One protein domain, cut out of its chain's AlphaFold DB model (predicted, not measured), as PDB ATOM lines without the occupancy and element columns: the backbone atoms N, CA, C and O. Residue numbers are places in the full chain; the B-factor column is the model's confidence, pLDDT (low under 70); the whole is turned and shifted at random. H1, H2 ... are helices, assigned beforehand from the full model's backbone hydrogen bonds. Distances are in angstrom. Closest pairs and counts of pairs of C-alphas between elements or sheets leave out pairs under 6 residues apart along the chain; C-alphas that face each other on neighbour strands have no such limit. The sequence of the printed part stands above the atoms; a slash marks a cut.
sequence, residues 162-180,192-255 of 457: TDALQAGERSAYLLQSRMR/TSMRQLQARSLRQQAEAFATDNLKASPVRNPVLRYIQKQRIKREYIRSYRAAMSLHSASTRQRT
ATOM      1  N   THR A 162      57.496 128.362  84.808       70.44
ATOM      2  CA  THR A 162      56.774 129.655  84.853       70.44
ATOM      3  C   THR A 162      55.657 129.644  85.888       70.44
ATOM      4  O   THR A 162      55.523 130.588  86.670       70.44
ATOM      5  N   ASP A 163      54.912 128.547  85.969       74.75
ATOM      6  CA  ASP A 163      53.813 128.396  86.927       74.75
ATOM      7  C   ASP A 163      54.360 128.230  88.351       74.75
ATOM      8  O   ASP A 163      53.859 128.846  89.298       74.75
ATOM      9  N   ALA A 164      55.461 127.484  88.505       77.06
ATOM     10  CA  ALA A 164      56.213 127.432  89.754       77.06
ATOM     11  C   ALA A 164      56.802 128.803  90.131       77.06
ATOM     12  O   ALA A 164      56.834 129.127  91.322       77.06
ATOM     13  N   LEU A 165      57.237 129.625  89.163       77.88
ATOM     14  CA  LEU A 165      57.708 130.992  89.407       77.88
ATOM     15  C   LEU A 165      56.583 131.873  89.955       77.88
ATOM     16  O   LEU A 165      56.698 132.376  91.074       77.88
ATOM     17  N   GLN A 166      55.466 131.974  89.235       82.50
ATOM     18  CA  GLN A 166      54.328 132.811  89.622       82.50
ATOM     19  C   GLN A 166      53.699 132.361  90.959       82.50
ATOM     20  O   GLN A 166      53.305 133.190  91.787       82.50
ATOM     21  N   ALA A 167      53.640 131.050  91.227       80.50
ATOM     22  CA  ALA A 167      53.181 130.517  92.512       80.50
ATOM     23  C   ALA A 167      54.186 130.771  93.658       80.50
ATOM     24  O   ALA A 167      53.775 131.046  94.793       80.50
ATOM     25  N   GLY A 168      55.492 130.733  93.368       79.50
ATOM     26  CA  GLY A 168      56.568 131.106  94.292       79.50
ATOM     27  C   GLY A 168      56.538 132.592  94.664       79.50
ATOM     28  O   GLY A 168      56.659 132.939  95.838       79.50
ATOM     29  N   GLU A 169      56.270 133.472  93.698       78.38
ATOM     30  CA  GLU A 169      56.077 134.906  93.938       78.38
ATOM     31  C   GLU A 169      54.853 135.183  94.812       78.38
ATOM     32  O   GLU A 169      54.978 135.793  95.879       78.38
ATOM     33  N   ARG A 170      53.670 134.694  94.412       80.50
ATOM     34  CA  ARG A 170      52.411 134.888  95.163       80.50
ATOM     35  C   ARG A 170      52.538 134.437  96.623       80.50
ATOM     36  O   ARG A 170      52.087 135.136  97.531       80.50
ATOM     37  N   SER A 171      53.190 133.301  96.868       78.56
ATOM     38  CA  SER A 171      53.422 132.783  98.223       78.56
ATOM     39  C   SER A 171      54.486 133.570  99.005       78.56
ATOM     40  O   SER A 171      54.316 133.765 100.214       78.56
ATOM     41  N   ALA A 172      55.528 134.098  98.353       75.81
ATOM     42  CA  ALA A 172      56.489 135.007  98.983       75.81
ATOM     43  C   ALA A 172      55.820 136.323  99.432       75.81
ATOM     44  O   ALA A 172      55.978 136.723 100.591       75.81
ATOM     45  N   TYR A 173      54.996 136.946  98.577       72.19
ATOM     46  CA  TYR A 173      54.208 138.141  98.926       72.19
ATOM     47  C   TYR A 173      53.259 137.890 100.114       72.19
ATOM     48  O   TYR A 173      53.187 138.710 101.037       72.19
ATOM     49  N   LEU A 174      52.563 136.745 100.134       75.44
ATOM     50  CA  LEU A 174      51.649 136.372 101.223       75.44
ATOM     51  C   LEU A 174      52.368 136.093 102.553       75.44
ATOM     52  O   LEU A 174      51.846 136.460 103.610       75.44
ATOM     53  N   LEU A 175      53.565 135.489 102.545       68.19
ATOM     54  CA  LEU A 175      54.335 135.346 103.786       68.19
ATOM     55  C   LEU A 175      54.853 136.709 104.266       68.19
ATOM     56  O   LEU A 175      54.780 137.005 105.458       68.19
ATOM     57  N   GLN A 176      55.352 137.553 103.361       68.31
ATOM     58  CA  GLN A 176      55.951 138.838 103.723       68.31
ATOM     59  C   GLN A 176      54.934 139.816 104.334       68.31
ATOM     60  O   GLN A 176      55.249 140.477 105.327       68.31
ATOM     61  N   SER A 177      53.709 139.888 103.802       61.38
ATOM     62  CA  SER A 177      52.638 140.711 104.389       61.38
ATOM     63  C   SER A 177      52.261 140.226 105.795       61.38
ATOM     64  O   SER A 177      52.177 141.029 106.728       61.38
ATOM     65  N   ARG A 178      52.154 138.904 105.987       64.00
ATOM     66  CA  ARG A 178      51.905 138.277 107.294       64.00
ATOM     67  C   ARG A 178      53.054 138.506 108.285       64.00
ATOM     68  O   ARG A 178      52.794 138.798 109.450       64.00
ATOM     69  N   MET A 179      54.311 138.445 107.839       58.25
ATOM     70  CA  MET A 179      55.476 138.773 108.673       58.25
ATOM     71  C   MET A 179      55.490 140.249 109.083       58.25
ATOM     72  O   MET A 179      55.724 140.536 110.255       58.25
ATOM     73  N   ARG A 180      55.170 141.178 108.171       59.41
ATOM     74  CA  ARG A 180      55.097 142.616 108.483       59.41
ATOM     75  C   ARG A 180      54.029 142.924 109.539       59.41
ATOM     76  O   ARG A 180      54.260 143.766 110.399       59.41
ATOM     77  N   THR A 192      63.771 131.159 116.516       54.78
ATOM     78  CA  THR A 192      64.129 129.774 116.155       54.78
ATOM     79  C   THR A 192      62.895 128.911 115.886       54.78
ATOM     80  O   THR A 192      62.805 128.265 114.841       54.78
ATOM     81  N   SER A 193      61.895 128.965 116.771       61.69
ATOM     82  CA  SER A 193      60.618 128.263 116.584       61.69
ATOM     83  C   SER A 193      59.823 128.837 115.408       61.69
ATOM     84  O   SER A 193      59.225 128.079 114.645       61.69
ATOM     85  N   MET A 194      59.887 130.153 115.172       59.34
ATOM     86  CA  MET A 194      59.290 130.784 113.990       59.34
ATOM     87  C   MET A 194      59.929 130.284 112.686       59.34
ATOM     88  O   MET A 194      59.192 129.937 111.764       59.34
ATOM     89  N   ARG A 195      61.264 130.160 112.614       61.94
ATOM     90  CA  ARG A 195      61.965 129.567 111.454       61.94
ATOM     91  C   ARG A 195      61.559 128.110 111.213       61.94
ATOM     92  O   ARG A 195      61.300 127.731 110.072       61.94
ATOM     93  N   GLN A 196      61.449 127.298 112.267       64.50
ATOM     94  CA  GLN A 196      60.993 125.905 112.153       64.50
ATOM     95  C   GLN A 196      59.536 125.811 111.667       64.50
ATOM     96  O   GLN A 196      59.232 125.002 110.789       64.50
ATOM     97  N   LEU A 197      58.639 126.664 112.175       64.75
ATOM     98  CA  LEU A 197      57.245 126.735 111.722       64.75
ATOM     99  C   LEU A 197      57.139 127.204 110.261       64.75
ATOM    100  O   LEU A 197      56.410 126.586 109.487       64.75
ATOM    101  N   GLN A 198      57.921 128.209 109.851       67.88
ATOM    102  CA  GLN A 198      58.023 128.659 108.454       67.88
ATOM    103  C   GLN A 198      58.519 127.535 107.526       67.88
ATOM    104  O   GLN A 198      57.949 127.310 106.457       67.88
ATOM    105  N   ALA A 199      59.538 126.779 107.947       68.38
ATOM    106  CA  ALA A 199      60.068 125.641 107.194       68.38
ATOM    107  C   ALA A 199      59.099 124.444 107.121       68.38
ATOM    108  O   ALA A 199      59.222 123.614 106.215       68.38
ATOM    109  N   ARG A 200      58.137 124.340 108.051       73.75
ATOM    110  CA  ARG A 200      57.031 123.369 107.995       73.75
ATOM    111  C   ARG A 200      55.908 123.857 107.072       73.75
ATOM    112  O   ARG A 200      55.509 123.105 106.186       73.75
ATOM    113  N   SER A 201      55.474 125.116 107.181       79.50
ATOM    114  CA  SER A 201      54.430 125.667 106.301       79.50
ATOM    115  C   SER A 201      54.862 125.738 104.832       79.50
ATOM    116  O   SER A 201      54.063 125.428 103.953       79.50
ATOM    117  N   LEU A 202      56.130 126.065 104.548       76.81
ATOM    118  CA  LEU A 202      56.654 126.073 103.175       76.81
ATOM    119  C   LEU A 202      56.662 124.663 102.560       76.81
ATOM    120  O   LEU A 202      56.290 124.497 101.400       76.81
ATOM    121  N   ARG A 203      57.024 123.633 103.341       78.62
ATOM    122  CA  ARG A 203      56.930 122.229 102.903       78.62
ATOM    123  C   ARG A 203      55.481 121.831 102.601       78.62
ATOM    124  O   ARG A 203      55.251 121.186 101.587       78.62
ATOM    125  N   GLN A 204      54.513 122.254 103.420       82.75
ATOM    126  CA  GLN A 204      53.083 122.006 103.178       82.75
ATOM    127  C   GLN A 204      52.557 122.724 101.921       82.75
ATOM    128  O   GLN A 204      51.776 122.145 101.171       82.75
ATOM    129  N   GLN A 205      53.010 123.950 101.644       82.06
ATOM    130  CA  GLN A 205      52.646 124.673 100.417       82.06
ATOM    131  C   GLN A 205      53.243 124.015  99.162       82.06
ATOM    132  O   GLN A 205      52.534 123.827  98.175       82.06
ATOM    133  N   ALA A 206      54.506 123.576  99.225       82.56
ATOM    134  CA  ALA A 206      55.143 122.802  98.155       82.56
ATOM    135  C   ALA A 206      54.487 121.419  97.947       82.56
ATOM    136  O   ALA A 206      54.412 120.935  96.821       82.56
ATOM    137  N   GLU A 207      53.999 120.781  99.020       84.56
ATOM    138  CA  GLU A 207      53.206 119.545  98.965       84.56
ATOM    139  C   GLU A 207      51.902 119.759  98.191       84.56
ATOM    140  O   GLU A 207      51.660 119.035  97.227       84.56
ATOM    141  N   ALA A 208      51.115 120.775  98.570       83.19
ATOM    142  CA  ALA A 208      49.845 121.106  97.929       83.19
ATOM    143  C   ALA A 208      50.031 121.419  96.435       83.19
ATOM    144  O   ALA A 208      49.445 120.740  95.589       83.19
ATOM    145  N   PHE A 209      50.942 122.345  96.108       84.44
ATOM    146  CA  PHE A 209      51.259 122.712  94.724       84.44
ATOM    147  C   PHE A 209      51.679 121.492  93.889       84.44
ATOM    148  O   PHE A 209      51.165 121.288  92.789       84.44
ATOM    149  N   ALA A 210      52.545 120.622  94.423       82.44
ATOM    150  CA  ALA A 210      52.928 119.395  93.731       82.44
ATOM    151  C   ALA A 210      51.757 118.408  93.573       82.44
ATOM    152  O   ALA A 210      51.665 117.749  92.539       82.44
ATOM    153  N   THR A 211      50.844 118.298  94.545       84.31
ATOM    154  CA  THR A 211      49.651 117.445  94.391       84.31
ATOM    155  C   THR A 211      48.632 117.986  93.394       84.31
ATOM    156  O   THR A 211      47.954 117.174  92.772       84.31
ATOM    157  N   ASP A 212      48.533 119.303  93.205       82.12
ATOM    158  CA  ASP A 212      47.592 119.900  92.252       82.12
ATOM    159  C   ASP A 212      48.113 119.835  90.809       82.12
ATOM    160  O   ASP A 212      47.380 119.418  89.914       82.12
ATOM    161  N   ASN A 213      49.408 120.083  90.586       79.25
ATOM    162  CA  ASN A 213      50.045 119.851  89.280       79.25
ATOM    163  C   ASN A 213      49.927 118.373  88.839       79.25
ATOM    164  O   ASN A 213      49.652 118.081  87.677       79.25
ATOM    165  N   LEU A 214      50.033 117.420  89.774       78.38
ATOM    166  CA  LEU A 214      49.833 115.987  89.502       78.38
ATOM    167  C   LEU A 214      48.365 115.571  89.268       78.38
ATOM    168  O   LEU A 214      48.124 114.405  88.945       78.38
ATOM    169  N   LYS A 215      47.394 116.478  89.442       79.19
ATOM    170  CA  LYS A 215      46.010 116.302  88.962       79.19
ATOM    171  C   LYS A 215      45.858 116.825  87.532       79.19
ATOM    172  O   LYS A 215      45.128 116.219  86.757       79.19
ATOM    173  N   ALA A 216      46.558 117.910  87.187       73.00
ATOM    174  CA  ALA A 216      46.553 118.491  85.844       73.00
ATOM    175  C   ALA A 216      47.268 117.603  84.805       73.00
ATOM    176  O   ALA A 216      46.797 117.487  83.677       73.00
ATOM    177  N   SER A 217      48.358 116.927  85.189       68.31
ATOM    178  CA  SER A 217      49.141 116.051  84.297       68.31
ATOM    179  C   SER A 217      49.242 114.612  84.847       68.31
ATOM    180  O   SER A 217      50.230 114.266  85.505       68.31
ATOM    181  N   PRO A 218      48.230 113.748  84.623       68.75
ATOM    182  CA  PRO A 218      48.154 112.419  85.239       68.75
ATOM    183  C   PRO A 218      49.084 111.380  84.581       68.75
ATOM    184  O   PRO A 218      48.744 110.746  83.583       68.75
ATOM    185  N   VAL A 219      50.245 111.129  85.193       73.12
ATOM    186  CA  VAL A 219      51.166 110.049  84.785       73.12
ATOM    187  C   VAL A 219      50.728 108.691  85.356       73.12
ATOM    188  O   VAL A 219      50.598 108.531  86.571       73.12
ATOM    189  N   ARG A 220      50.545 107.693  84.475       73.25
ATOM    190  CA  ARG A 220      50.056 106.337  84.819       73.25
ATOM    191  C   ARG A 220      51.029 105.491  85.658       73.25
ATOM    192  O   ARG A 220      50.578 104.646  86.421       73.25
ATOM    193  N   ASN A 221      52.344 105.683  85.523       84.38
ATOM    194  CA  ASN A 221      53.352 104.885  86.237       84.38
ATOM    195  C   ASN A 221      53.646 105.480  87.638       84.38
ATOM    196  O   ASN A 221      53.998 106.662  87.722       84.38
ATOM    197  N   PRO A 222      53.564 104.696  88.736       78.75
ATOM    198  CA  PRO A 222      53.722 105.210  90.100       78.75
ATOM    199  C   PRO A 222      55.135 105.728  90.415       78.75
ATOM    200  O   PRO A 222      55.270 106.708  91.149       78.75
ATOM    201  N   VAL A 223      56.183 105.127  89.840       75.56
ATOM    202  CA  VAL A 223      57.583 105.540  90.054       75.56
ATOM    203  C   VAL A 223      57.854 106.871  89.355       75.56
ATOM    204  O   VAL A 223      58.375 107.803  89.970       75.56
ATOM    205  N   LEU A 224      57.417 107.012  88.098       76.12
ATOM    206  CA  LEU A 224      57.517 108.283  87.370       76.12
ATOM    207  C   LEU A 224      56.711 109.390  88.067       76.12
ATOM    208  O   LEU A 224      57.219 110.498  88.234       76.12
ATOM    209  N   ARG A 225      55.505 109.077  88.561       80.19
ATOM    210  CA  ARG A 225      54.665 110.003  89.340       80.19
ATOM    211  C   ARG A 225      55.350 110.467  90.634       80.19
ATOM    212  O   ARG A 225      55.240 111.642  90.988       80.19
ATOM    213  N   TYR A 226      56.090 109.594  91.325       80.50
ATOM    214  CA  TYR A 226      56.906 109.979  92.485       80.50
ATOM    215  C   TYR A 226      58.055 110.920  92.087       80.50
ATOM    216  O   TYR A 226      58.215 111.982  92.693       80.50
ATOM    217  N   ILE A 227      58.821 110.577  91.046       81.38
ATOM    218  CA  ILE A 227      59.947 111.397  90.562       81.38
ATOM    219  C   ILE A 227      59.455 112.788  90.127       81.38
ATOM    220  O   ILE A 227      60.037 113.802  90.517       81.38
ATOM    221  N   GLN A 228      58.341 112.849  89.394       80.56
ATOM    222  CA  GLN A 228      57.675 114.088  88.987       80.56
ATOM    223  C   GLN A 228      57.239 114.923  90.204       80.56
ATOM    224  O   GLN A 228      57.534 116.119  90.257       80.56
ATOM    225  N   LYS A 229      56.646 114.298  91.237       82.38
ATOM    226  CA  LYS A 229      56.296 114.976  92.502       82.38
ATOM    227  C   LYS A 229      57.505 115.656  93.148       82.38
ATOM    228  O   LYS A 229      57.386 116.779  93.639       82.38
ATOM    229  N   GLN A 230      58.662 114.992  93.152       80.69
ATOM    230  CA  GLN A 230      59.882 115.540  93.751       80.69
ATOM    231  C   GLN A 230      60.514 116.658  92.907       80.69
ATOM    232  O   GLN A 230      61.060 117.600  93.484       80.69
ATOM    233  N   ARG A 231      60.407 116.609  91.570       82.06
ATOM    234  CA  ARG A 231      60.836 117.711  90.683       82.06
ATOM    235  C   ARG A 231      60.015 118.979  90.939       82.06
ATOM    236  O   ARG A 231      60.589 119.987  91.345       82.06
ATOM    237  N   ILE A 232      58.683 118.880  90.891       81.62
ATOM    238  CA  ILE A 232      57.768 120.014  91.127       81.62
ATOM    239  C   ILE A 232      57.981 120.626  92.528       81.62
ATOM    240  O   ILE A 232      58.052 121.849  92.671       81.62
ATOM    241  N   LYS A 233      58.173 119.798  93.571       81.00
ATOM    242  CA  LYS A 233      58.532 120.282  94.921       81.00
ATOM    243  C   LYS A 233      59.844 121.078  94.943       81.00
ATOM    244  O   LYS A 233      59.922 122.098  95.628       81.00
ATOM    245  N   ARG A 234      60.882 120.619  94.233       81.25
ATOM    246  CA  ARG A 234      62.192 121.298  94.163       81.25
ATOM    247  C   ARG A 234      62.108 122.611  93.380       81.25
ATOM    248  O   ARG A 234      62.678 123.606  93.828       81.25
ATOM    249  N   GLU A 235      61.377 122.629  92.269       82.12
ATOM    250  CA  GLU A 235      61.144 123.819  91.437       82.12
ATOM    251  C   GLU A 235      60.406 124.918  92.215       82.12
ATOM    252  O   GLU A 235      60.911 126.037  92.301       82.12
ATOM    253  N   TYR A 236      59.307 124.581  92.899       83.12
ATOM    254  CA  TYR A 236      58.559 125.521  93.749       83.12
ATOM    255  C   TYR A 236      59.404 126.106  94.900       83.12
ATOM    256  O   TYR A 236      59.319 127.291  95.218       83.12
ATOM    257  N   ILE A 237      60.268 125.300  95.530       79.62
ATOM    258  CA  ILE A 237      61.168 125.792  96.588       79.62
ATOM    259  C   ILE A 237      62.275 126.693  96.005       79.62
ATOM    260  O   ILE A 237      62.703 127.644  96.667       79.62
ATOM    261  N   ARG A 238      62.734 126.431  94.773       82.50
ATOM    262  CA  ARG A 238      63.717 127.268  94.066       82.50
ATOM    263  C   ARG A 238      63.118 128.626  93.685       82.50
ATOM    264  O   ARG A 238      63.735 129.645  93.998       82.50
ATOM    265  N   SER A 239      61.926 128.660  93.088       84.06
ATOM    266  CA  SER A 239      61.249 129.915  92.734       84.06
ATOM    267  C   SER A 239      60.887 130.752  93.959       84.06
ATOM    268  O   SER A 239      61.156 131.952  93.977       84.06
ATOM    269  N   TYR A 240      60.371 130.127  95.021       81.50
ATOM    270  CA  TYR A 240      60.071 130.801  96.285       81.50
ATOM    271  C   TYR A 240      61.294 131.538  96.860       81.50
ATOM    272  O   TYR A 240      61.205 132.695  97.279       81.50
ATOM    273  N   ARG A 241      62.469 130.888  96.844       83.19
ATOM    274  CA  ARG A 241      63.734 131.495  97.289       83.19
ATOM    275  C   ARG A 241      64.163 132.666  96.396       83.19
ATOM    276  O   ARG A 241      64.616 133.674  96.933       83.19
ATOM    277  N   ALA A 242      63.994 132.554  95.077       80.56
ATOM    278  CA  ALA A 242      64.310 133.624  94.128       80.56
ATOM    279  C   ALA A 242      63.391 134.850  94.301       80.56
ATOM    280  O   ALA A 242      63.874 135.974  94.426       80.56
ATOM    281  N   ALA A 243      62.076 134.646  94.416       77.25
ATOM    282  CA  ALA A 243      61.124 135.728  94.676       77.25
ATOM    283  C   ALA A 243      61.421 136.454  96.004       77.25
ATOM    284  O   ALA A 243      61.398 137.687  96.084       77.25
ATOM    285  N   MET A 244      61.760 135.694  97.053       73.56
ATOM    286  CA  MET A 244      62.114 136.251  98.359       73.56
ATOM    287  C   MET A 244      63.432 137.048  98.334       73.56
ATOM    288  O   MET A 244      63.521 138.085  98.998       73.56
ATOM    289  N   SER A 245      64.444 136.622  97.565       68.88
ATOM    290  CA  SER A 245      65.704 137.372  97.442       68.88
ATOM    291  C   SER A 245      65.521 138.671  96.646       68.88
ATOM    292  O   SER A 245      65.966 139.725  97.111       68.88
ATOM    293  N   LEU A 246      64.778 138.638  95.534       59.53
ATOM    294  CA  LEU A 246      64.431 139.819  94.728       59.53
ATOM    295  C   LEU A 246      63.718 140.898  95.561       59.53
ATOM    296  O   LEU A 246      64.100 142.070  95.524       59.53
ATOM    297  N   HIS A 247      62.745 140.514  96.395       55.31
ATOM    298  CA  HIS A 247      62.046 141.482  97.249       55.31
ATOM    299  C   HIS A 247      62.944 142.042  98.378       55.31
ATOM    300  O   HIS A 247      62.785 143.190  98.814       55.31
ATOM    301  N   SER A 248      63.948 141.284  98.835       53.81
ATOM    302  CA  SER A 248      64.953 141.815  99.771       53.81
ATOM    303  C   SER A 248      65.810 142.923  99.132       53.81
ATOM    304  O   SER A 248      66.128 143.918  99.791       53.81
ATOM    305  N   ALA A 249      66.106 142.809  97.832       51.78
ATOM    306  CA  ALA A 249      66.891 143.789  97.086       51.78
ATOM    307  C   ALA A 249      66.105 145.086  96.816       51.78
ATOM    308  O   ALA A 249      66.625 146.176  97.056       51.78
ATOM    309  N   SER A 250      64.830 144.995  96.416       54.16
ATOM    310  CA  SER A 250      63.981 146.184  96.205       54.16
ATOM    311  C   SER A 250      63.743 146.974  97.502       54.16
ATOM    312  O   SER A 250      63.684 148.205  97.492       54.16
ATOM    313  N   THR A 251      63.711 146.289  98.650       48.47
ATOM    314  CA  THR A 251      63.653 146.939  99.972       48.47
ATOM    315  C   THR A 251      64.915 147.777 100.244       48.47
ATOM    316  O   THR A 251      64.817 148.883 100.783       48.47
ATOM    317  N   ARG A 252      66.093 147.312  99.798       41.94
ATOM    318  CA  ARG A 252      67.391 148.006  99.933       41.94
ATOM    319  C   ARG A 252      67.506 149.268  99.058       41.94
ATOM    320  O   ARG A 252      68.303 150.145  99.366       41.94
ATOM    321  N   GLN A 253      66.684 149.422  98.017       46.78
ATOM    322  CA  GLN A 253      66.688 150.624  97.165       46.78
ATOM    323  C   GLN A 253      66.021 151.853  97.813       46.78
ATOM    324  O   GLN A 253      66.266 152.980  97.380       46.78
ATOM    325  N   ARG A 254      65.184 151.684  98.851       49.06
ATOM    326  CA  ARG A 254      64.482 152.822  99.482       49.06
ATOM    327  C   ARG A 254      65.375 153.670 100.392       49.06
ATOM    328  O   ARG A 254      65.121 154.864 100.513       49.06
ATOM    329  N   THR A 255      66.440 153.107 100.964       43.34
ATOM    330  CA  THR A 255      67.434 153.865 101.749       43.34
ATOM    331  C   THR A 255      68.382 154.691 100.873       43.34
ATOM    332  O   THR A 255      68.822 155.757 101.296       43.34
TER     333      THR A 255
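This is residues 162 to 180 and 192 to 255 of the 457 residues of the protein "Peptidase C51 domain-containing protein" of Brevefilum fermentans (UniProt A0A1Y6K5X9). Two shorter helices, H1 and then H2, lie near each other on one side of a long helix, H3, and each crosses it steeply; residues 192 to 197 of H2 and 248 to 255 of H3 stick out. The printed part has 83 residues, is all helix and loose, with a radius of gyration of the C-alphas of 14.8 A, and spans 53 by 29 by 15 A.

H1, residues 162 to 180, begins with C-alpha 162 at (56.774, 129.655, 84.853) and is 27.0 A long. H2, residues 192 to 216, is 36.8 A long. H3, residues 222 to 255, is 51.9 A long and ends with C-alpha 255 at (67.434, 153.865, 101.749).

H1, with residues 164 to 172 alone, touches H3 at a steep tilt of 51 degrees, the same way; the closest C-alphas, of Gly 168 and Tyr 240, are 4.0 A apart. H2 touches residues 225 to 237 of H3 alone, at a steep tilt of 52 degrees, opposite ways; the closest C-alphas, of Ala 206 and Lys 233, are 5.3 A apart. Every O i to N i+4 pair is within hydrogen-bond range in H1, 20 of 21 in H2 and 28 of 30 in H3.

Residues 181 to 191 are not printed, and C-alphas 180 and 192 are 17.5 A apart across this cut. The link from H2 to H3 is tight. The pLDDT is under 70 at residues 175 to 180, 192 to 199, 217 to 218 and 245 to 255.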